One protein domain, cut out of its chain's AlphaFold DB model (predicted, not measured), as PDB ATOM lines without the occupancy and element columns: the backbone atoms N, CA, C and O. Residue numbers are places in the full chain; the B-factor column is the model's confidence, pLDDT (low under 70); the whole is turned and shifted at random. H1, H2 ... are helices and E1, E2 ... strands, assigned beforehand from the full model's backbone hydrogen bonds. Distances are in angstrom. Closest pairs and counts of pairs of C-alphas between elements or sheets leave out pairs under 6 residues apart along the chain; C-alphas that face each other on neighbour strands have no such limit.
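What this domain is: This is residues 37 to 182 of the 196 residues of an uncharacterized protein of Deltaproteobacteria bacterium HGW-Deltaproteobacteria-14 (UniProt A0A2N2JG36). A sandwich, two sheets partly face to face: the four-stranded sheet E1 E2 E6 E4 and the smaller sheet E5 E3 E7, with short H1 beside the first and H2 near an end of the second. The printed part has 146 residues, in the order E1 E2 E3 E4 H1 E5 E6 E7 H2; both sheets are antiparallel. The class is mostly strand, with 71 residues in named elements, under half. It is compact, with a radius of gyration of the C-alphas of 15.9 A and spans of 47 by 34 by 27 A.

Where its parts are: E1, residues 37 to 45, begins at C-alpha 37 (6.628, -39.377, -27.759) and is 23.9 A long. E2, 48 to 58, is 30.0 A; E3, 70 to 77, 22.5 A; E4, 80 to 87, 20.5 A. H1 is 89 to 93, E5 116 to 121, E6 132 to 141, 26.5 A, and E7 153 to 158. H2, 168 to 175, ends at C-alpha 175 (-0.906, -30.189, -37.068).

How they stand to each other: E1 and E2 form a hairpin, with N 38 and O 55 2.9 A apart. Between the antiparallel neighbours E2 and E6, N 54 and O 137 are within hydrogen-bond range at 2.8 A, and between the antiparallel neighbours E6 and E4, N 136 and O 86 are within hydrogen-bond range at 2.8 A. The sheet is strongly twisted. E3 has N 72 and O 118 of E5 at 2.9 A, N 75 and O 157 of E7 at 2.8 A. H1 is on the first sheet, over none of its strands; its closest C-alpha pair with E6 is Ala 90 and Gly 132, 5.6 A. H2 only grazes the second sheet with residues 170 to 175. In H1 every O i to N i+4 pair is within hydrogen-bond range, in H2 2 of 4.

The domain as a whole: The C-alphas farthest apart, Gly 63 and Gly 146, are 48.9 A apart. The printed part has no cut. The long links are E2 to E3, H1 to E5 and E6 to E7. Residues 143 to 153, 157 and 160 to 181 have pLDDT under 70.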
ATOM      1  N   LEU A  37       6.548 -37.966 -28.111       90.94
ATOM      2  CA  LEU A  37       6.628 -39.377 -27.759       90.94
ATOM      3  C   LEU A  37       7.864 -39.583 -26.893       90.94
ATOM      4  O   LEU A  37       8.905 -39.011 -27.214       90.94
ATOM      5  N   SER A  38       7.768 -40.395 -25.841       92.44
ATOM      6  CA  SER A  38       8.915 -40.774 -25.012       92.44
ATOM      7  C   SER A  38       8.872 -42.238 -24.569       92.44
ATOM      8  O   SER A  38       7.802 -42.766 -24.281       92.44
ATOM      9  N   VAL A  39      10.019 -42.918 -24.509       92.56
ATOM     10  CA  VAL A  39      10.112 -44.252 -23.890       92.56
ATOM     11  C   VAL A  39      10.011 -44.093 -22.376       92.56
ATOM     12  O   VAL A  39      10.792 -43.358 -21.781       92.56
ATOM     13  N   VAL A  40       9.061 -44.786 -21.752       95.38
ATOM     14  CA  VAL A  40       8.853 -44.738 -20.292       95.38
ATOM     15  C   VAL A  40       9.100 -46.074 -19.603       95.38
ATOM     16  O   VAL A  40       9.286 -46.106 -18.391       95.38
ATOM     17  N   GLU A  41       9.113 -47.172 -20.358       95.19
ATOM     18  CA  GLU A  41       9.363 -48.508 -19.828       95.19
ATOM     19  C   GLU A  41       9.947 -49.411 -20.913       95.19
ATOM     20  O   GLU A  41       9.568 -49.327 -22.086       95.19
ATOM     21  N   ARG A  42      10.849 -50.297 -20.498       92.19
ATOM     22  CA  ARG A  42      11.418 -51.374 -21.306       92.19
ATOM     23  C   ARG A  42      11.290 -52.661 -20.499       92.19
ATOM     24  O   ARG A  42      11.661 -52.686 -19.330       92.19
ATOM     25  N   GLU A  43      10.774 -53.718 -21.113       92.88
ATOM     26  CA  GLU A  43      10.729 -55.051 -20.509       92.88
ATOM     27  C   GLU A  43      11.461 -56.031 -21.429       92.88
ATOM     28  O   GLU A  43      11.235 -56.066 -22.645       92.88
ATOM     29  N   GLY A  44      12.337 -56.842 -20.848       87.88
ATOM     30  CA  GLY A  44      13.238 -57.720 -21.579       87.88
ATOM     31  C   GLY A  44      13.936 -58.725 -20.670       87.88
ATOM     32  O   GLY A  44      13.593 -58.859 -19.496       87.88
ATOM     33  N   ASP A  45      14.891 -59.440 -21.244       84.44
ATOM     34  CA  ASP A  45      15.929 -60.185 -20.525       84.44
ATOM     35  C   ASP A  45      17.289 -59.488 -20.715       84.44
ATOM     36  O   ASP A  45      17.358 -58.498 -21.444       84.44
ATOM     37  N   ASP A  46      18.346 -59.993 -20.065       71.06
ATOM     38  CA  ASP A  46      19.681 -59.362 -19.967       71.06
ATOM     39  C   ASP A  46      20.354 -59.030 -21.318       71.06
ATOM     40  O   ASP A  46      21.378 -58.356 -21.347       71.06
ATOM     41  N   GLU A  47      19.802 -59.486 -22.446       77.06
ATOM     42  CA  GLU A  47      20.347 -59.229 -23.782       77.06
ATOM     43  C   GLU A  47      19.323 -58.616 -24.750       77.06
ATOM     44  O   GLU A  47      19.697 -58.193 -25.850       77.06
ATOM     45  N   ARG A  48      18.028 -58.577 -24.394       80.19
ATOM     46  CA  ARG A  48      16.984 -58.186 -25.343       80.19
ATOM     47  C   ARG A  48      15.749 -57.551 -24.711       80.19
ATOM     48  O   ARG A  48      14.941 -58.205 -24.049       80.19
ATOM     49  N   VAL A  49      15.489 -56.309 -25.108       83.94
ATOM     50  CA  VAL A  49      14.208 -55.616 -24.962       83.94
ATOM     51  C   VAL A  49      13.163 -56.268 -25.870       83.94
ATOM     52  O   VAL A  49      13.317 -56.338 -27.092       83.94
ATOM     53  N   ARG A  50      12.068 -56.740 -25.268       88.88
ATOM     54  CA  ARG A  50      10.940 -57.396 -25.958       88.88
ATOM     55  C   ARG A  50       9.688 -56.538 -25.979       88.88
ATOM     56  O   ARG A  50       8.894 -56.654 -26.910       88.88
ATOM     57  N   LEU A  51       9.488 -55.716 -24.954       92.81
ATOM     58  CA  LEU A  51       8.367 -54.794 -24.862       92.81
ATOM     59  C   LEU A  51       8.881 -53.395 -24.546       92.81
ATOM     60  O   LEU A  51       9.812 -53.221 -23.763       92.81
ATOM     61  N   VAL A  52       8.245 -52.403 -25.150       93.44
ATOM     62  CA  VAL A  52       8.533 -50.990 -24.919       93.44
ATOM     63  C   VAL A  52       7.219 -50.271 -24.704       93.44
ATOM     64  O   VAL A  52       6.327 -50.359 -25.548       93.44
ATOM     65  N   THR A  53       7.107 -49.535 -23.604       96.19
ATOM     66  CA  THR A  53       5.998 -48.605 -23.391       96.19
ATOM     67  C   THR A  53       6.451 -47.208 -23.791       96.19
ATOM     68  O   THR A  53       7.418 -46.669 -23.249       96.19
ATOM     69  N   VAL A  54       5.734 -46.615 -24.742       95.56
ATOM     70  CA  VAL A  54       5.937 -45.247 -25.219       95.56
ATOM     71  C   VAL A  54       4.794 -44.376 -24.710       95.56
ATOM     72  O   VAL A  54       3.629 -44.678 -24.960       95.56
ATOM     73  N   ALA A  55       5.101 -43.298 -24.000       96.25
ATOM     74  CA  ALA A  55       4.124 -42.283 -23.640       96.25
ATOM     75  C   ALA A  55       3.955 -41.269 -24.774       96.25
ATOM     76  O   ALA A  55       4.926 -40.915 -25.441       96.25
ATOM     77  N   LEU A  56       2.729 -40.783 -24.961       95.00
ATOM     78  CA  LEU A  56       2.433 -39.578 -25.732       95.00
ATOM     79  C   LEU A  56       2.039 -38.471 -24.758       95.00
ATOM     80  O   LEU A  56       1.021 -38.588 -24.073       95.00
ATOM     81  N   ASP A  57       2.816 -37.399 -24.739       94.75
ATOM     82  CA  ASP A  57       2.582 -36.213 -23.926       94.75
ATOM     83  C   ASP A  57       2.156 -35.039 -24.825       94.75
ATOM     84  O   ASP A  57       2.678 -34.872 -25.931       94.75
ATOM     85  N   PHE A  58       1.196 -34.238 -24.358       93.31
ATOM     86  CA  PHE A  58       0.727 -33.026 -25.032       93.31
ATOM     87  C   PHE A  58       1.099 -31.787 -24.217       93.31
ATOM     88  O   PHE A  58       0.677 -31.647 -23.070       93.31
ATOM     89  N   ALA A  59       1.859 -30.880 -24.815       93.38
ATOM     90  CA  ALA A  59       2.344 -29.642 -24.214       93.38
ATOM     91  C   ALA A  59       2.146 -28.472 -25.199       93.38
ATOM     92  O   ALA A  59       3.096 -28.015 -25.836       93.38
ATOM     93  N   PRO A  60       0.901 -28.005 -25.403       90.31
ATOM     94  CA  PRO A  60       0.618 -26.936 -26.347       90.31
ATOM     95  C   PRO A  60       1.215 -25.601 -25.884       90.31
ATOM     96  O   PRO A  60       1.423 -25.362 -24.696       90.31
ATOM     97  N   ALA A  61       1.422 -24.678 -26.826       89.38
ATOM     98  CA  ALA A  61       1.803 -23.312 -26.483       89.38
ATOM     99  C   ALA A  61       0.745 -22.644 -25.582       89.38
ATOM    100  O   ALA A  61      -0.457 -22.897 -25.704       89.38
ATOM    101  N   ALA A  62       1.181 -21.738 -24.703       90.81
ATOM    102  CA  ALA A  62       0.280 -21.024 -23.804       90.81
ATOM    103  C   ALA A  62      -0.830 -20.291 -24.583       90.81
ATOM    104  O   ALA A  62      -0.561 -19.507 -25.493       90.81
ATOM    105  N   GLY A  63      -2.089 -20.545 -24.214       89.81
ATOM    106  CA  GLY A  63      -3.262 -19.961 -24.873       89.81
ATOM    107  C   GLY A  63      -3.654 -20.618 -26.201       89.81
ATOM    108  O   GLY A  63      -4.634 -20.185 -26.812       89.81
ATOM    109  N   ALA A  64      -2.943 -21.658 -26.647       87.56
ATOM    110  CA  ALA A  64      -3.357 -22.435 -27.806       87.56
ATOM    111  C   ALA A  64      -4.707 -23.132 -27.542       87.56
ATOM    112  O   ALA A  64      -5.011 -23.528 -26.410       87.56
ATOM    113  N   PRO A  65      -5.548 -23.280 -28.577       86.69
ATOM    114  CA  PRO A  65      -6.825 -23.961 -28.446       86.69
ATOM    115  C   PRO A  65      -6.623 -25.434 -28.081       86.69
ATOM    116  O   PRO A  65      -5.787 -26.126 -28.658       86.69
ATOM    117  N   LEU A  66      -7.434 -25.917 -27.140       89.94
ATOM    118  CA  LEU A  66      -7.388 -27.301 -26.682       89.94
ATOM    119  C   LEU A  66      -8.376 -28.180 -27.473       89.94
ATOM    120  O   LEU A  66      -9.526 -27.770 -27.697       89.94
ATOM    121  N   PRO A  67      -7.981 -29.400 -27.867       89.75
ATOM    122  CA  PRO A  67      -8.844 -30.299 -28.618       89.75
ATOM    123  C   PRO A  67      -9.953 -30.884 -27.738       89.75
ATOM    124  O   PRO A  67      -9.789 -31.092 -26.541       89.75
ATOM    125  N   GLY A  68     -11.128 -31.130 -28.324       90.44
ATOM    126  CA  GLY A  68     -12.220 -31.867 -27.654       90.44
ATOM    127  C   GLY A  68     -12.228 -33.369 -27.971       90.44
ATOM    128  O   GLY A  68     -12.907 -34.140 -27.294       90.44
ATOM    129  N   MET A  69     -11.496 -33.753 -29.014       91.19
ATOM    130  CA  MET A  69     -11.288 -35.100 -29.541       91.19
ATOM    131  C   MET A  69      -9.951 -35.104 -30.283       91.19
ATOM    132  O   MET A  69      -9.473 -34.032 -30.658       91.19
ATOM    133  N   ALA A  70      -9.368 -36.276 -30.513       90.94
ATOM    134  CA  ALA A  70      -8.141 -36.407 -31.292       90.94
ATOM    135  C   ALA A  70      -8.181 -37.672 -32.157       90.94
ATOM    136  O   ALA A  70      -8.523 -38.743 -31.665       90.94
ATOM    137  N   ASP A  71      -7.828 -37.544 -33.435       90.88
ATOM    138  CA  ASP A  71      -7.558 -38.661 -34.350       90.88
ATOM    139  C   ASP A  71      -6.045 -38.715 -34.564       90.88
ATOM    140  O   ASP A  71      -5.484 -37.926 -35.323       90.88
ATOM    141  N   LEU A  72      -5.375 -39.590 -33.820       91.88
ATOM    142  CA  LEU A  72      -3.926 -39.719 -33.834       91.88
ATOM    143  C   LEU A  72      -3.523 -40.829 -34.791       91.88
ATOM    144  O   LEU A  72      -4.076 -41.929 -34.749       91.88
ATOM    145  N   ARG A  73      -2.520 -40.557 -35.622       91.75
ATOM    146  CA  ARG A  73      -1.952 -41.549 -36.528       91.75
ATOM    147  C   ARG A  73      -0.466 -41.690 -36.332       91.75
ATOM    148  O   ARG A  73       0.237 -40.686 -36.290       91.75
ATOM    149  N   PHE A  74      -0.007 -42.929 -36.279       90.12
ATOM    150  CA  PHE A  74       1.392 -43.261 -36.105       90.12
ATOM    151  C   PHE A  74       1.877 -44.129 -37.257       90.12
ATOM    152  O   PHE A  74       1.304 -45.182 -37.531       90.12
ATOM    153  N   ALA A  75       2.949 -43.706 -37.915       88.00
ATOM    154  CA  ALA A  75       3.740 -44.593 -38.746       88.00
ATOM    155  C   ALA A  75       4.676 -45.387 -37.832       88.00
ATOM    156  O   ALA A  75       5.359 -44.798 -36.992       88.00
ATOM    157  N   SER A  76       4.690 -46.707 -37.997       87.00
ATOM    158  CA  SER A  76       5.654 -47.596 -37.356       87.00
ATOM    159  C   SER A  76       6.494 -48.283 -38.426       87.00
ATOM    160  O   SER A  76       5.939 -48.964 -39.287       87.00
ATOM    161  N   GLU A  77       7.815 -48.132 -38.371       83.81
ATOM    162  CA  GLU A  77       8.741 -48.964 -39.151       83.81
ATOM    163  C   GLU A  77       9.391 -50.007 -38.240       83.81
ATOM    164  O   GLU A  77       9.571 -49.759 -37.045       83.81
ATOM    165  N   GLY A  78       9.765 -51.142 -38.832       82.38
ATOM    166  CA  GLY A  78      10.378 -52.271 -38.141       82.38
ATOM    167  C   GLY A  78       9.408 -53.413 -37.865       82.38
ATOM    168  O   GLY A  78       8.217 -53.351 -38.159       82.38
ATOM    169  N   ASP A  79       9.958 -54.489 -37.320       84.62
ATOM    170  CA  ASP A  79       9.207 -55.677 -36.943       84.62
ATOM    171  C   ASP A  79       8.645 -55.485 -35.532       84.62
ATOM    172  O   ASP A  79       9.271 -55.858 -34.538       84.62
ATOM    173  N   VAL A  80       7.533 -54.755 -35.445       87.69
ATOM    174  CA  VAL A  80       6.929 -54.309 -34.187       87.69
ATOM    175  C   VAL A  80       5.414 -54.472 -34.220       87.69
ATOM    176  O   VAL A  80       4.773 -54.312 -35.256       87.69
ATOM    177  N   GLU A  81       4.824 -54.754 -33.064       92.00
ATOM    178  CA  GLU A  81       3.377 -54.899 -32.907       92.00
ATOM    179  C   GLU A  81       2.886 -54.021 -31.754       92.00
ATOM    180  O   GLU A  81       3.354 -54.160 -30.624       92.00
ATOM    181  N   LEU A  82       1.904 -53.151 -31.997       94.81
ATOM    182  CA  LEU A  82       1.186 -52.479 -30.913       94.81
ATOM    183  C   LEU A  82       0.285 -53.500 -30.207       94.81
ATOM    184  O   LEU A  82      -0.686 -53.994 -30.782       94.81
ATOM    185  N   VAL A  83       0.600 -53.832 -28.956       96.00
ATOM    186  CA  VAL A  83      -0.135 -54.857 -28.199       96.00
ATOM    187  C   VAL A  83      -1.162 -54.258 -27.248       96.00
ATOM    188  O   VAL A  83      -2.193 -54.883 -27.003       96.00
ATOM    189  N   GLN A  84      -0.924 -53.044 -26.750       97.31
ATOM    190  CA  GLN A  84      -1.813 -52.375 -25.804       97.31
ATOM    191  C   GLN A  84      -1.776 -50.856 -25.988       97.31
ATOM    192  O   GLN A  84      -0.719 -50.274 -26.230       97.31
ATOM    193  N   VAL A  85      -2.939 -50.227 -25.815       98.12
ATOM    194  CA  VAL A  85      -3.094 -48.775 -25.679       98.12
ATOM    195  C   VAL A  85      -3.802 -48.513 -24.357       98.12
ATOM    196  O   VAL A  85      -4.816 -49.151 -24.069       98.12
ATOM    197  N   ALA A  86      -3.274 -47.595 -23.557       98.12
ATOM    198  CA  ALA A  86      -3.922 -47.100 -22.350       98.12
ATOM    199  C   ALA A  86      -4.009 -45.572 -22.377       98.12
ATOM    200  O   ALA A  86      -3.175 -44.900 -22.987       98.12
ATOM    201  N   VAL A  87      -5.026 -45.028 -21.711       98.00
ATOM    202  CA  VAL A  87      -5.229 -43.581 -21.577       98.00
ATOM    203  C   VAL A  87      -4.409 -43.016 -20.418       98.00
ATOM    204  O   VAL A  87      -4.268 -43.647 -19.370       98.00
ATOM    205  N   GLY A  88      -3.864 -41.822 -20.617       98.06
ATOM    206  CA  GLY A  88      -3.184 -41.035 -19.596       98.06
ATOM    207  C   GLY A  88      -4.137 -40.136 -18.808       98.06
ATOM    208  O   GLY A  88      -5.328 -40.014 -19.111       98.06
ATOM    209  N   GLU A  89      -3.597 -39.481 -17.782       98.06
ATOM    210  CA  GLU A  89      -4.367 -38.658 -16.842       98.06
ATOM    211  C   GLU A  89      -5.146 -37.520 -17.514       98.06
ATOM    212  O   GLU A  89      -6.276 -37.240 -17.113       98.06
ATOM    213  N   ALA A  90      -4.601 -36.904 -18.570       97.19
ATOM    214  CA  ALA A  90      -5.243 -35.777 -19.247       97.19
ATOM    215  C   ALA A  90      -6.529 -36.199 -19.980       97.19
ATOM    216  O   ALA A  90      -7.505 -35.448 -20.023       97.19
ATOM    217  N   ILE A  91      -6.546 -37.420 -20.521       97.56
ATOM    218  CA  ILE A  91      -7.703 -38.017 -21.203       97.56
ATOM    219  C   ILE A  91      -8.776 -38.403 -20.187       97.56
ATOM    220  O   ILE A  91      -9.948 -38.063 -20.368       97.56
ATOM    221  N   ILE A  92      -8.363 -39.035 -19.083       97.56
ATOM    222  CA  ILE A  92      -9.251 -39.415 -17.975       97.56
ATOM    223  C   ILE A  92      -9.919 -38.171 -17.379       97.56
ATOM    224  O   ILE A  92     -11.138 -38.142 -17.210       97.56
ATOM    225  N   ALA A  93      -9.138 -37.122 -17.101       97.44
ATOM    226  CA  ALA A  93      -9.630 -35.870 -16.530       97.44
ATOM    227  C   ALA A  93     -10.611 -35.128 -17.454       97.44
ATOM    228  O   ALA A  93     -11.473 -34.403 -16.968       97.44
ATOM    229  N   ALA A  94     -10.498 -35.316 -18.772       96.75
ATOM    230  CA  ALA A  94     -11.419 -34.761 -19.762       96.75
ATOM    231  C   ALA A  94     -12.628 -35.675 -20.054       96.75
ATOM    232  O   ALA A  94     -13.389 -35.401 -20.986       96.75
ATOM    233  N   HIS A  95     -12.801 -36.768 -19.299       97.38
ATOM    234  CA  HIS A  95     -13.871 -37.752 -19.490       97.38
ATOM    235  C   HIS A  95     -13.950 -38.276 -20.934       97.38
ATOM    236  O   HIS A  95     -15.037 -38.419 -21.512       97.38
ATOM    237  N   LYS A  96     -12.778 -38.514 -21.532       96.50
ATOM    238  CA  LYS A  96     -12.619 -39.098 -22.866       96.50
ATOM    239  C   LYS A  96     -12.193 -40.555 -22.762       96.50
ATOM    240  O   LYS A  96     -11.652 -40.979 -21.745       96.50
ATOM    241  N   ASP A  97     -12.428 -41.291 -23.838       97.44
ATOM    242  CA  ASP A  97     -12.034 -42.686 -23.964       97.44
ATOM    243  C   ASP A  97     -11.510 -42.968 -25.380       97.44
ATOM    244  O   ASP A  97     -11.609 -42.130 -26.288       97.44
ATOM    245  N   LEU A  98     -10.938 -44.153 -25.559       97.50
ATOM    246  CA  LEU A  98     -10.518 -44.685 -26.846       97.50
ATOM    247  C   LEU A  98     -11.748 -45.233 -27.567       97.50
ATOM    248  O   LEU A  98     -12.440 -46.118 -27.064       97.50
ATOM    249  N   ALA A  99     -12.026 -44.721 -28.761       96.31
ATOM    250  CA  ALA A  99     -13.056 -45.293 -29.607       96.31
ATOM    251  C   ALA A  99     -12.565 -46.652 -30.137       96.31
ATOM    252  O   ALA A  99     -11.512 -46.705 -30.783       96.31
ATOM    253  N   PRO A 100     -13.298 -47.750 -29.880       97.12
ATOM    254  CA  PRO A 100     -12.904 -49.054 -30.377       97.12
ATOM    255  C   PRO A 100     -13.049 -49.100 -31.899       97.12
ATOM    256  O   PRO A 100     -14.012 -48.579 -32.466       97.12
ATOM    257  N   ASP A 101     -12.111 -49.768 -32.556       96.38
ATOM    258  CA  ASP A 101     -12.233 -50.125 -33.959       96.38
ATOM    259  C   ASP A 101     -13.466 -51.029 -34.147       96.38
ATOM    260  O   ASP A 101     -13.552 -52.077 -33.499       96.38
ATOM    261  N   PRO A 102     -14.438 -50.665 -35.004       95.06
ATOM    262  CA  PRO A 102     -15.677 -51.428 -35.150       95.06
ATOM    263  C   PRO A 102     -15.465 -52.844 -35.697       95.06
ATOM    264  O   PRO A 102     -16.335 -53.694 -35.514       95.06
ATOM    265  N   GLU A 103     -14.342 -53.103 -36.372       96.19
ATOM    266  CA  GLU A 103     -14.032 -54.415 -36.943       96.19
ATOM    267  C   GLU A 103     -13.395 -55.354 -35.908       96.19
ATOM    268  O   GLU A 103     -13.799 -56.511 -35.791       96.19
ATOM    269  N   THR A 104     -12.414 -54.870 -35.138       96.44
ATOM    270  CA  THR A 104     -11.630 -55.709 -34.212       96.44
ATOM    271  C   THR A 104     -11.987 -55.541 -32.734       96.44
ATOM    272  O   THR A 104     -11.559 -56.347 -31.907       96.44
ATOM    273  N   GLY A 105     -12.725 -54.490 -32.370       97.38
ATOM    274  CA  GLY A 105     -12.994 -54.097 -30.983       97.38
ATOM    275  C   GLY A 105     -11.766 -53.583 -30.221       97.38
ATOM    276  O   GLY A 105     -11.872 -53.266 -29.036       97.38
ATOM    277  N   ARG A 106     -10.593 -53.508 -30.865       97.56
ATOM    278  CA  ARG A 106      -9.355 -53.006 -30.253       97.56
ATOM    279  C   ARG A 106      -9.425 -51.482 -30.108       97.56
ATOM    280  O   ARG A 106     -10.078 -50.828 -30.916       97.56
ATOM    281  N   PRO A 107      -8.706 -50.879 -29.145       97.81
ATOM    282  CA  PRO A 107      -8.699 -49.425 -28.949       97.81
ATOM    283  C   PRO A 107      -7.865 -48.658 -30.000       97.81
ATOM    284  O   PRO A 107      -7.462 -47.518 -29.782       97.81
ATOM    285  N   PHE A 108      -7.539 -49.307 -31.114       97.31
ATOM    286  CA  PHE A 108      -6.792 -48.756 -32.234       97.31
ATOM    287  C   PHE A 108      -7.129 -49.549 -33.496       97.31
ATOM    288  O   PHE A 108      -7.573 -50.696 -33.422       97.31
ATOM    289  N   ARG A 109      -6.852 -48.960 -34.656       96.25
ATOM    290  CA  ARG A 109      -7.012 -49.580 -35.971       96.25
ATOM    291  C   ARG A 109      -5.681 -49.569 -36.711       96.25
ATOM    292  O   ARG A 109      -4.996 -48.554 -36.705       96.25
ATOM    293  N   VAL A 110      -5.330 -50.663 -37.382       94.56
ATOM    294  CA  VAL A 110      -4.227 -50.666 -38.356       94.56
ATOM    295  C   VAL A 110      -4.817 -50.399 -39.735       94.56
ATOM    296  O   VAL A 110      -5.756 -51.075 -40.157       94.56
ATOM    297  N   LEU A 111      -4.318 -49.373 -40.411       94.12
ATOM    298  CA  LEU A 111      -4.793 -48.951 -41.722       94.12
ATOM    299  C   LEU A 111      -4.098 -49.728 -42.843       94.12
ATOM    300  O   LEU A 111      -3.114 -50.433 -42.635       94.12
ATOM    301  N   SER A 112      -4.612 -49.592 -44.066       93.38
ATOM    302  CA  SER A 112      -4.080 -50.288 -45.244       93.38
ATOM    303  C   SER A 112      -2.648 -49.888 -45.612       93.38
ATOM    304  O   SER A 112      -1.972 -50.639 -46.306       93.38
ATOM    305  N   ASP A 113      -2.200 -48.709 -45.179       88.38
ATOM    306  CA  ASP A 113      -0.825 -48.222 -45.340       88.38
ATOM    307  C   ASP A 113       0.113 -48.689 -44.210       88.38
ATOM    308  O   ASP A 113       1.276 -48.298 -44.174       88.38
ATOM    309  N   GLY A 114      -0.383 -49.518 -43.286       89.44
ATOM    310  CA  GLY A 114       0.354 -49.999 -42.119       89.44
ATOM    311  C   GLY A 114       0.404 -49.009 -40.954       89.44
ATOM    312  O   GLY A 114       0.906 -49.368 -39.891       89.44
ATOM    313  N   SER A 115      -0.129 -47.792 -41.102       91.31
ATOM    314  CA  SER A 115      -0.182 -46.835 -39.998       91.31
ATOM    315  C   SER A 115      -1.215 -47.239 -38.945       91.31
ATOM    316  O   SER A 115      -2.236 -47.872 -39.225       91.31
ATOM    317  N   ILE A 116      -0.943 -46.861 -37.702       94.25
ATOM    318  CA  ILE A 116      -1.806 -47.103 -36.550       94.25
ATOM    319  C   ILE A 116      -2.656 -45.860 -36.330       94.25
ATOM    320  O   ILE A 116      -2.120 -44.771 -36.156       94.25
ATOM    321  N   GLN A 117      -3.972 -46.021 -36.276       94.38
ATOM    322  CA  GLN A 117      -4.925 -44.976 -35.932       94.38
ATOM    323  C   GLN A 117      -5.483 -45.198 -34.523       94.38
ATOM    324  O   GLN A 117      -5.953 -46.289 -34.202       94.38
ATOM    325  N   ILE A 118      -5.479 -44.148 -33.704       96.06
ATOM    326  CA  ILE A 118      -6.073 -44.115 -32.365       96.06
ATOM    327  C   ILE A 118      -7.027 -42.928 -32.306       96.06
ATOM    328  O   ILE A 118      -6.615 -41.782 -32.475       96.06
ATOM    329  N   LEU A 119      -8.302 -43.204 -32.052       94.81
ATOM    330  CA  LEU A 119      -9.338 -42.183 -31.971       94.81
ATOM    331  C   LEU A 119      -9.739 -41.968 -30.511       94.81
ATOM    332  O   LEU A 119     -10.179 -42.892 -29.836       94.81
ATOM    333  N   ILE A 120      -9.603 -40.736 -30.039       95.31
ATOM    334  CA  ILE A 120      -9.963 -40.295 -28.693       95.31
ATOM    335  C   ILE A 120     -11.208 -39.425 -28.800       95.31
ATOM    336  O   ILE A 120     -11.182 -38.367 -29.436       95.31
ATOM    337  N   MET A 121     -12.289 -39.823 -28.137       94.12
ATOM    338  CA  MET A 121     -13.526 -39.044 -28.108       94.12
ATOM    339  C   MET A 121     -14.394 -39.371 -26.893       94.12
ATOM    340  O   MET A 121     -14.083 -40.239 -26.085       94.12
ATOM    341  N   SER A 122     -15.490 -38.632 -26.742       91.88
ATOM    342  CA  SER A 122     -16.546 -38.923 -25.778       91.88
ATOM    343  C   SER A 122     -17.890 -38.600 -26.407       91.88
ATOM    344  O   SER A 122     -18.021 -37.605 -27.120       91.88
ATOM    345  N   THR A 123     -18.887 -39.437 -26.140       87.75
ATOM    346  CA  THR A 123     -20.278 -39.195 -26.544       87.75
ATOM    347  C   THR A 123     -21.050 -38.384 -25.503       87.75
ATOM    348  O   THR A 123     -22.159 -37.937 -25.785       87.75
ATOM    349  N   SER A 124     -20.480 -38.182 -24.310       92.12
ATOM    350  CA  SER A 124     -21.157 -37.577 -23.157       92.12
ATOM    351  C   SER A 124     -20.482 -36.314 -22.618       92.12
ATOM    352  O   SER A 124     -21.142 -35.540 -21.927       92.12
ATOM    353  N   SER A 125     -19.207 -36.068 -22.937       93.56
ATOM    354  CA  SER A 125     -18.470 -34.882 -22.490       93.56
ATOM    355  C   SER A 125     -17.974 -34.026 -23.656       93.56
ATOM    356  O   SER A 125     -17.329 -34.512 -24.591       93.56
ATOM    357  N   ALA A 126     -18.206 -32.717 -23.543       92.94
ATOM    358  CA  ALA A 126     -17.643 -31.685 -24.413       92.94
ATOM    359  C   ALA A 126     -16.341 -31.074 -23.858       92.94
ATOM    360  O   ALA A 126     -15.808 -30.135 -24.454       92.94
ATOM    361  N   ASP A 127     -15.823 -31.597 -22.741       95.94
ATOM    362  CA  ASP A 127     -14.613 -31.078 -22.109       95.94
ATOM    363  C   ASP A 127     -13.425 -31.157 -23.065       95.94
ATOM    364  O   ASP A 127     -13.338 -32.032 -23.935       95.94
ATOM    365  N   ARG A 128     -12.516 -30.194 -22.928       94.25
ATOM    366  CA  ARG A 128     -11.284 -30.163 -23.710       94.25
ATOM    367  C   ARG A 128     -10.214 -31.000 -23.029       94.25
ATOM    368  O   ARG A 128     -10.086 -30.972 -21.806       94.25
ATOM    369  N   ILE A 129      -9.428 -31.691 -23.838       94.94
ATOM    370  CA  ILE A 129      -8.258 -32.433 -23.397       94.94
ATOM    371  C   ILE A 129      -7.159 -31.416 -23.086       94.94
ATOM    372  O   ILE A 129      -6.783 -30.615 -23.943       94.94
ATOM    373  N   ARG A 130      -6.690 -31.409 -21.839       95.88
ATOM    374  CA  ARG A 130      -5.642 -30.494 -21.373       95.88
ATOM    375  C   ARG A 130      -4.248 -31.022 -21.715       95.88
ATOM    376  O   ARG A 130      -4.095 -32.119 -22.254       95.88
ATOM    377  N   GLU A 131      -3.248 -30.201 -21.417       95.75
ATOM    378  CA  GLU A 131      -1.850 -30.623 -21.406       95.75
ATOM    379  C   GLU A 131      -1.608 -31.769 -20.413       95.75
ATOM    380  O   GLU A 131      -2.387 -31.973 -19.476       95.75
ATOM    381  N   GLY A 132      -0.525 -32.510 -20.632       96.62
ATOM    382  CA  GLY A 132      -0.118 -33.658 -19.828       96.62
ATOM    383  C   GLY A 132      -0.102 -34.954 -20.629       96.62
ATOM    384  O   GLY A 132      -0.095 -34.954 -21.865       96.62
ATOM    385  N   ARG A 133      -0.099 -36.081 -19.916       97.75
ATOM    386  CA  ARG A 133       0.013 -37.398 -20.544       97.75
ATOM    387  C   ARG A 133      -1.294 -37.843 -21.175       97.75
ATOM    388  O   ARG A 133      -2.318 -37.953 -20.496       97.75
ATOM    389  N   TRP A 134      -1.239 -38.146 -22.467       97.00
ATOM    390  CA  TRP A 134      -2.392 -38.560 -23.251       97.00
ATOM    391  C   TRP A 134      -2.520 -40.069 -23.373       97.00
ATOM    392  O   TRP A 134      -3.586 -40.605 -23.091       97.00
ATOM    393  N   LEU A 135      -1.461 -40.760 -23.787       98.06
ATOM    394  CA  LEU A 135      -1.513 -42.195 -24.072       98.06
ATOM    395  C   LEU A 135      -0.273 -42.916 -23.554       98.06
ATOM    396  O   LEU A 135       0.800 -42.327 -23.447       98.06
ATOM    397  N   PHE A 136      -0.432 -44.214 -23.326       98.12
ATOM    398  CA  PHE A 136       0.648 -45.186 -23.223       98.12
ATOM    399  C   PHE A 136       0.463 -46.237 -24.318       98.12
ATOM    400  O   PHE A 136      -0.597 -46.859 -24.421       98.12
ATOM    401  N   LEU A 137       1.491 -46.425 -25.136       97.31
ATOM    402  CA  LEU A 137       1.524 -47.326 -26.280       97.31
ATOM    403  C   LEU A 137       2.535 -48.431 -25.983       97.31
ATOM    404  O   LEU A 137       3.738 -48.174 -25.970       97.31
ATOM    405  N   LYS A 138       2.066 -49.653 -25.726       97.00
ATOM    406  CA  LYS A 138       2.955 -50.792 -25.472       97.00
ATOM    407  C   LYS A 138       3.186 -51.555 -26.765       97.00
ATOM    408  O   LYS A 138       2.258 -52.155 -27.313       97.00
ATOM    409  N   PHE A 139       4.425 -51.547 -27.230       94.38
ATOM    410  CA  PHE A 139       4.873 -52.258 -28.417       94.38
ATOM    411  C   PHE A 139       5.626 -53.522 -28.030       94.38
ATOM    412  O   PHE A 139       6.431 -53.511 -27.103       94.38
ATOM    413  N   ARG A 140       5.394 -54.599 -28.774       92.38
ATOM    414  CA  ARG A 140       6.255 -55.776 -28.816       92.38
ATOM    415  C   ARG A 140       7.268 -55.597 -29.937       92.38
ATOM    416  O   ARG A 140       6.881 -55.257 -31.051       92.38
ATOM    417  N   LEU A 141       8.540 -55.820 -29.628       88.38
ATOM    418  CA  LEU A 141       9.638 -55.789 -30.586       88.38
ATOM    419  C   LEU A 141       9.958 -57.210 -31.081       88.38
ATOM    420  O   LEU A 141      10.061 -58.139 -30.279       88.38
ATOM    421  N   GLY A 142      10.170 -57.356 -32.388       81.06
ATOM    422  CA  GLY A 142      10.495 -58.612 -33.067       81.06
ATOM    423  C   GLY A 142       9.278 -59.387 -33.585       81.06
ATOM    424  O   GLY A 142       8.150 -59.176 -33.138       81.06
ATOM    425  N   ALA A 143       9.530 -60.301 -34.531       62.06
ATOM    426  CA  ALA A 143       8.480 -60.981 -35.279       62.06
ATOM    427  C   ALA A 143       7.510 -61.708 -34.361       62.06
ATOM    428  O   ALA A 143       7.902 -62.539 -33.537       62.06
ATOM    429  N   ALA A 144       6.219 -61.539 -34.644       59.41
ATOM    430  CA  ALA A 144       5.165 -62.402 -34.115       59.41
ATOM    431  C   ALA A 144       5.416 -63.907 -34.401       59.41
ATOM    432  O   ALA A 144       4.776 -64.767 -33.796       59.41
ATOM    433  N   HIS A 145       6.349 -64.237 -35.312       53.38
ATOM    434  CA  HIS A 145       6.634 -65.588 -35.800       53.38
ATOM    435  C   HIS A 145       8.117 -66.014 -35.767       53.38
ATOM    436  O   HIS A 145       8.470 -67.004 -36.408       53.38
ATOM    437  N   GLY A 146       9.003 -65.330 -35.033       53.97
ATOM    438  CA  GLY A 146      10.400 -65.772 -34.938       53.97
ATOM    439  C   GLY A 146      11.364 -64.782 -34.292       53.97
ATOM    440  O   GLY A 146      11.042 -63.630 -34.043       53.97
ATOM    441  N   VAL A 147      12.576 -65.259 -34.015       53.94
ATOM    442  CA  VAL A 147      13.678 -64.441 -33.498       53.94
ATOM    443  C   VAL A 147      14.167 -63.541 -34.643       53.94
ATOM    444  O   VAL A 147      14.705 -64.081 -35.613       53.94
ATOM    445  N   PRO A 148      14.008 -62.205 -34.586       54.03
ATOM    446  CA  PRO A 148      14.599 -61.333 -35.594       54.03
ATOM    447  C   PRO A 148      16.123 -61.506 -35.567       54.03
ATOM    448  O   PRO A 148      16.742 -61.520 -34.496       54.03
ATOM    449  N   ALA A 149      16.720 -61.659 -36.750       52.56
ATOM    450  CA  ALA A 149      18.159 -61.870 -36.930       52.56
ATOM    451  C   ALA A 149      18.996 -60.577 -36.782       52.56
ATOM    452  O   ALA A 149      20.150 -60.538 -37.198       52.56
ATOM    453  N   GLY A 150      18.420 -59.516 -36.215       55.09
ATOM    454  CA  GLY A 150      19.058 -58.218 -36.015       55.09
ATOM    455  C   GLY A 150      18.255 -57.335 -35.054       55.09
ATOM    456  O   GLY A 150      17.186 -57.763 -34.601       55.09
ATOM    457  N   PRO A 151      18.750 -56.122 -34.745       55.81
ATOM    458  CA  PRO A 151      18.096 -55.220 -33.813       55.81
ATOM    459  C   PRO A 151      16.712 -54.850 -34.344       55.81
ATOM    460  O   PRO A 151      16.580 -54.330 -35.456       55.81
ATOM    461  N   ALA A 152      15.666 -55.117 -33.562       60.56
ATOM    462  CA  ALA A 152      14.350 -54.582 -33.879       60.56
ATOM    463  C   ALA A 152      14.408 -53.073 -33.651       60.56
ATOM    464  O   ALA A 152      14.792 -52.622 -32.573       60.56
ATOM    465  N   VAL A 153      14.063 -52.305 -34.681       66.62
ATOM    466  CA  VAL A 153      14.038 -50.848 -34.613       66.62
ATOM    467  C   VAL A 153      12.585 -50.415 -34.621       66.62
ATOM    468  O   VAL A 153      11.944 -50.528 -35.656       66.62
ATOM    469  N   LEU A 154      12.066 -49.918 -33.500       75.12
ATOM    470  CA  LEU A 154      10.805 -49.177 -33.510       75.12
ATOM    471  C   LEU A 154      11.111 -47.768 -33.998       75.12
ATOM    472  O   LEU A 154      11.811 -47.045 -33.294       75.12
ATOM    473  N   ARG A 155      10.586 -47.377 -35.160       75.06
ATOM    474  CA  ARG A 155      10.507 -45.965 -35.559       75.06
ATOM    475  C   ARG A 155       9.077 -45.502 -35.485       75.06
ATOM    476  O   ARG A 155       8.268 -45.963 -36.280       75.06
ATOM    477  N   LEU A 156       8.783 -44.607 -34.550       73.44
ATOM    478  CA  LEU A 156       7.439 -44.079 -34.357       73.44
ATOM    479  C   LEU A 156       7.403 -42.591 -34.711       73.44
ATOM    480  O   LEU A 156       8.167 -41.795 -34.157       73.44
ATOM    481  N   GLY A 157       6.508 -42.229 -35.628       68.38
ATOM    482  CA  GLY A 157       6.262 -40.846 -36.033       68.38
ATOM    483  C   GLY A 157       4.770 -40.566 -36.153       68.38
ATOM    484  O   GLY A 157       4.012 -41.433 -36.579       68.38
ATOM    485  N   LEU A 158       4.346 -39.366 -35.767       72.75
ATOM    486  CA  LEU A 158       2.979 -38.889 -35.974       72.75
ATOM    487  C   LEU A 158       2.783 -38.496 -37.448       72.75
ATOM    488  O   LEU A 158       3.670 -37.896 -38.054       72.75
ATOM    489  N   VAL A 159       1.639 -38.856 -38.031       74.31
ATOM    490  CA  VAL A 159       1.332 -38.621 -39.452       74.31
ATOM    491  C   VAL A 159       0.407 -37.414 -39.604       74.31
ATOM    492  O   VAL A 159      -0.697 -37.404 -39.057       74.31
ATOM    493  N   GLU A 160       0.829 -36.422 -40.391       68.94
ATOM    494  CA  GLU A 160       0.006 -35.268 -40.773       68.94
ATOM    495  C   GLU A 160      -1.125 -35.678 -41.737       68.94
ATOM    496  O   GLU A 160      -0.941 -36.542 -42.599       68.94
ATOM    497  N   ARG A 161      -2.315 -35.078 -41.606       67.00
ATOM    498  CA  ARG A 161      -3.490 -35.382 -42.435       67.00
ATOM    499  C   ARG A 161      -4.394 -34.177 -42.647       67.00
ATOM    500  O   ARG A 161      -4.467 -33.276 -41.825       67.00
ATOM    501  N   GLU A 162      -5.176 -34.239 -43.723       58.12
ATOM    502  CA  GLU A 162      -6.290 -33.319 -43.938       58.12
ATOM    503  C   GLU A 162      -7.415 -33.541 -42.912       58.12
ATOM    504  O   GLU A 162      -7.868 -34.668 -42.673       58.12
ATOM    505  N   ALA A 163      -7.868 -32.437 -42.312       54.69
ATOM    506  CA  ALA A 163      -8.911 -32.405 -41.297       54.69
ATOM    507  C   ALA A 163     -10.270 -32.821 -41.879       54.69
ATOM    508  O   ALA A 163     -10.826 -32.143 -42.742       54.69
ATOM    509  N   LEU A 164     -10.837 -33.919 -41.373       54.50
ATOM    510  CA  LEU A 164     -12.186 -34.355 -41.753       54.50
ATOM    511  C   LEU A 164     -13.258 -33.990 -40.714       54.50
ATOM    512  O   LEU A 164     -14.427 -33.918 -41.082       54.50
ATOM    513  N   PHE A 165     -12.900 -33.754 -39.439       55.62
ATOM    514  CA  PHE A 165     -13.906 -33.750 -38.362       55.62
ATOM    515  C   PHE A 165     -13.802 -32.668 -37.274       55.62
ATOM    516  O   PHE A 165     -14.784 -32.507 -36.549       55.62
ATOM    517  N   ALA A 166     -12.718 -31.897 -37.137       57.56
ATOM    518  CA  ALA A 166     -12.614 -30.865 -36.095       57.56
ATOM    519  C   ALA A 166     -12.513 -29.430 -36.658       57.56
ATOM    520  O   ALA A 166     -12.073 -29.219 -37.788       57.56
ATOM    521  N   PRO A 167     -12.973 -28.408 -35.898       58.31
ATOM    522  CA  PRO A 167     -12.822 -27.016 -36.301       58.31
ATOM    523  C   PRO A 167     -11.334 -26.663 -36.468       58.31
ATOM    524  O   PRO A 167     -10.556 -26.959 -35.554       58.31
ATOM    525  N   PRO A 168     -10.950 -25.940 -37.539       65.75
ATOM    526  CA  PRO A 168      -9.551 -25.666 -37.875       65.75
ATOM    527  C   PRO A 168      -8.636 -25.181 -36.730       65.75
ATOM    528  O   PRO A 168      -7.479 -25.590 -36.709       65.75
ATOM    529  N   PRO A 169      -9.083 -24.352 -35.756       65.81
ATOM    530  CA  PRO A 169      -8.188 -23.840 -34.717       65.81
ATOM    531  C   PRO A 169      -7.711 -24.910 -33.730       65.81
ATOM    532  O   PRO A 169      -6.532 -24.944 -33.409       65.81
ATOM    533  N   ALA A 170      -8.611 -25.771 -33.239       59.66
ATOM    534  CA  ALA A 170      -8.263 -26.821 -32.269       59.66
ATOM    535  C   ALA A 170      -7.358 -27.890 -32.896       59.66
ATOM    536  O   ALA A 170      -6.512 -28.481 -32.236       59.66
ATOM    537  N   ASP A 171      -7.539 -28.064 -34.195       64.56
ATOM    538  CA  ASP A 171      -6.791 -28.962 -35.045       64.56
ATOM    539  C   ASP A 171      -5.391 -28.419 -35.337       64.56
ATOM    540  O   ASP A 171      -4.417 -29.155 -35.229       64.56
ATOM    541  N   ALA A 172      -5.243 -27.117 -35.601       64.06
ATOM    542  CA  ALA A 172      -3.944 -26.499 -35.882       64.06
ATOM    543  C   ALA A 172      -2.879 -26.769 -34.797       64.06
ATOM    544  O   ALA A 172      -1.695 -26.841 -35.118       64.06
ATOM    545  N   ALA A 173      -3.283 -26.967 -33.537       62.72
ATOM    546  CA  ALA A 173      -2.374 -27.346 -32.452       62.72
ATOM    547  C   ALA A 173      -1.813 -28.776 -32.594       62.72
ATOM    548  O   ALA A 173      -0.686 -29.031 -32.175       62.72
ATOM    549  N   LEU A 174      -2.578 -29.693 -33.194       59.47
ATOM    550  CA  LEU A 174      -2.141 -31.055 -33.510       59.47
ATOM    551  C   LEU A 174      -1.288 -31.091 -34.786       59.47
ATOM    552  O   LEU A 174      -0.367 -31.895 -34.869       59.47
ATOM    553  N   TRP A 175      -1.565 -30.206 -35.752       61.62
ATOM    554  CA  TRP A 175      -0.906 -30.189 -37.068       61.62
ATOM    555  C   TRP A 175       0.383 -29.357 -37.121       61.62
ATOM    556  O   TRP A 175       1.258 -29.632 -37.930       61.62
ATOM    557  N   GLY A 176       0.517 -28.334 -36.269       51.19
ATOM    558  CA  GLY A 176       1.691 -27.451 -36.245       51.19
ATOM    559  C   GLY A 176       2.929 -28.057 -35.581       51.19
ATOM    560  O   GLY A 176       3.997 -27.446 -35.603       51.19
ATOM    561  N   ALA A 177       2.802 -29.241 -34.979       50.62
ATOM    562  CA  ALA A 177       3.944 -29.987 -34.492       50.62
ATOM    563  C   ALA A 177       4.701 -30.517 -35.712       50.62
ATOM    564  O   ALA A 177       4.295 -31.498 -36.323       50.62
ATOM    565  N   SER A 178       5.816 -29.880 -36.074       49.94
ATOM    566  CA  SER A 178       6.846 -30.544 -36.863       49.94
ATOM    567  C   SER A 178       7.236 -31.795 -36.087       49.94
ATOM    568  O   SER A 178       7.978 -31.707 -35.109       49.94
ATOM    569  N   PHE A 179       6.643 -32.933 -36.435       58.12
ATOM    570  CA  PHE A 179       6.894 -34.187 -35.752       58.12
ATOM    571  C   PHE A 179       8.376 -34.476 -35.976       58.12
ATOM    572  O   PHE A 179       8.794 -34.714 -37.107       58.12
ATOM    573  N   GLY A 180       9.176 -34.260 -34.928       55.41
ATOM    574  CA  GLY A 180      10.633 -34.228 -35.011       55.41
ATOM    575  C   GLY A 180      11.228 -35.555 -35.481       55.41
ATOM    576  O   GLY A 180      10.527 -36.459 -35.931       55.41
ATOM    577  N   ALA A 181      12.552 -35.704 -35.357       65.25
ATOM    578  CA  ALA A 181      13.190 -36.976 -35.697       65.25
ATOM    579  C   ALA A 181      12.492 -38.144 -34.961       65.25
ATOM    580  O   ALA A 181      12.119 -37.976 -33.792       65.25
ATOM    581  N   PRO A 182      12.303 -39.294 -35.629       76.25
ATOM    582  CA  PRO A 182      11.496 -40.395 -35.114       76.25
ATOM    583  C   PRO A 182      11.985 -40.854 -33.738       76.25
ATOM    584  O   PRO A 182      13.178 -40.773 -33.435       76.25
TER     585      PRO A 182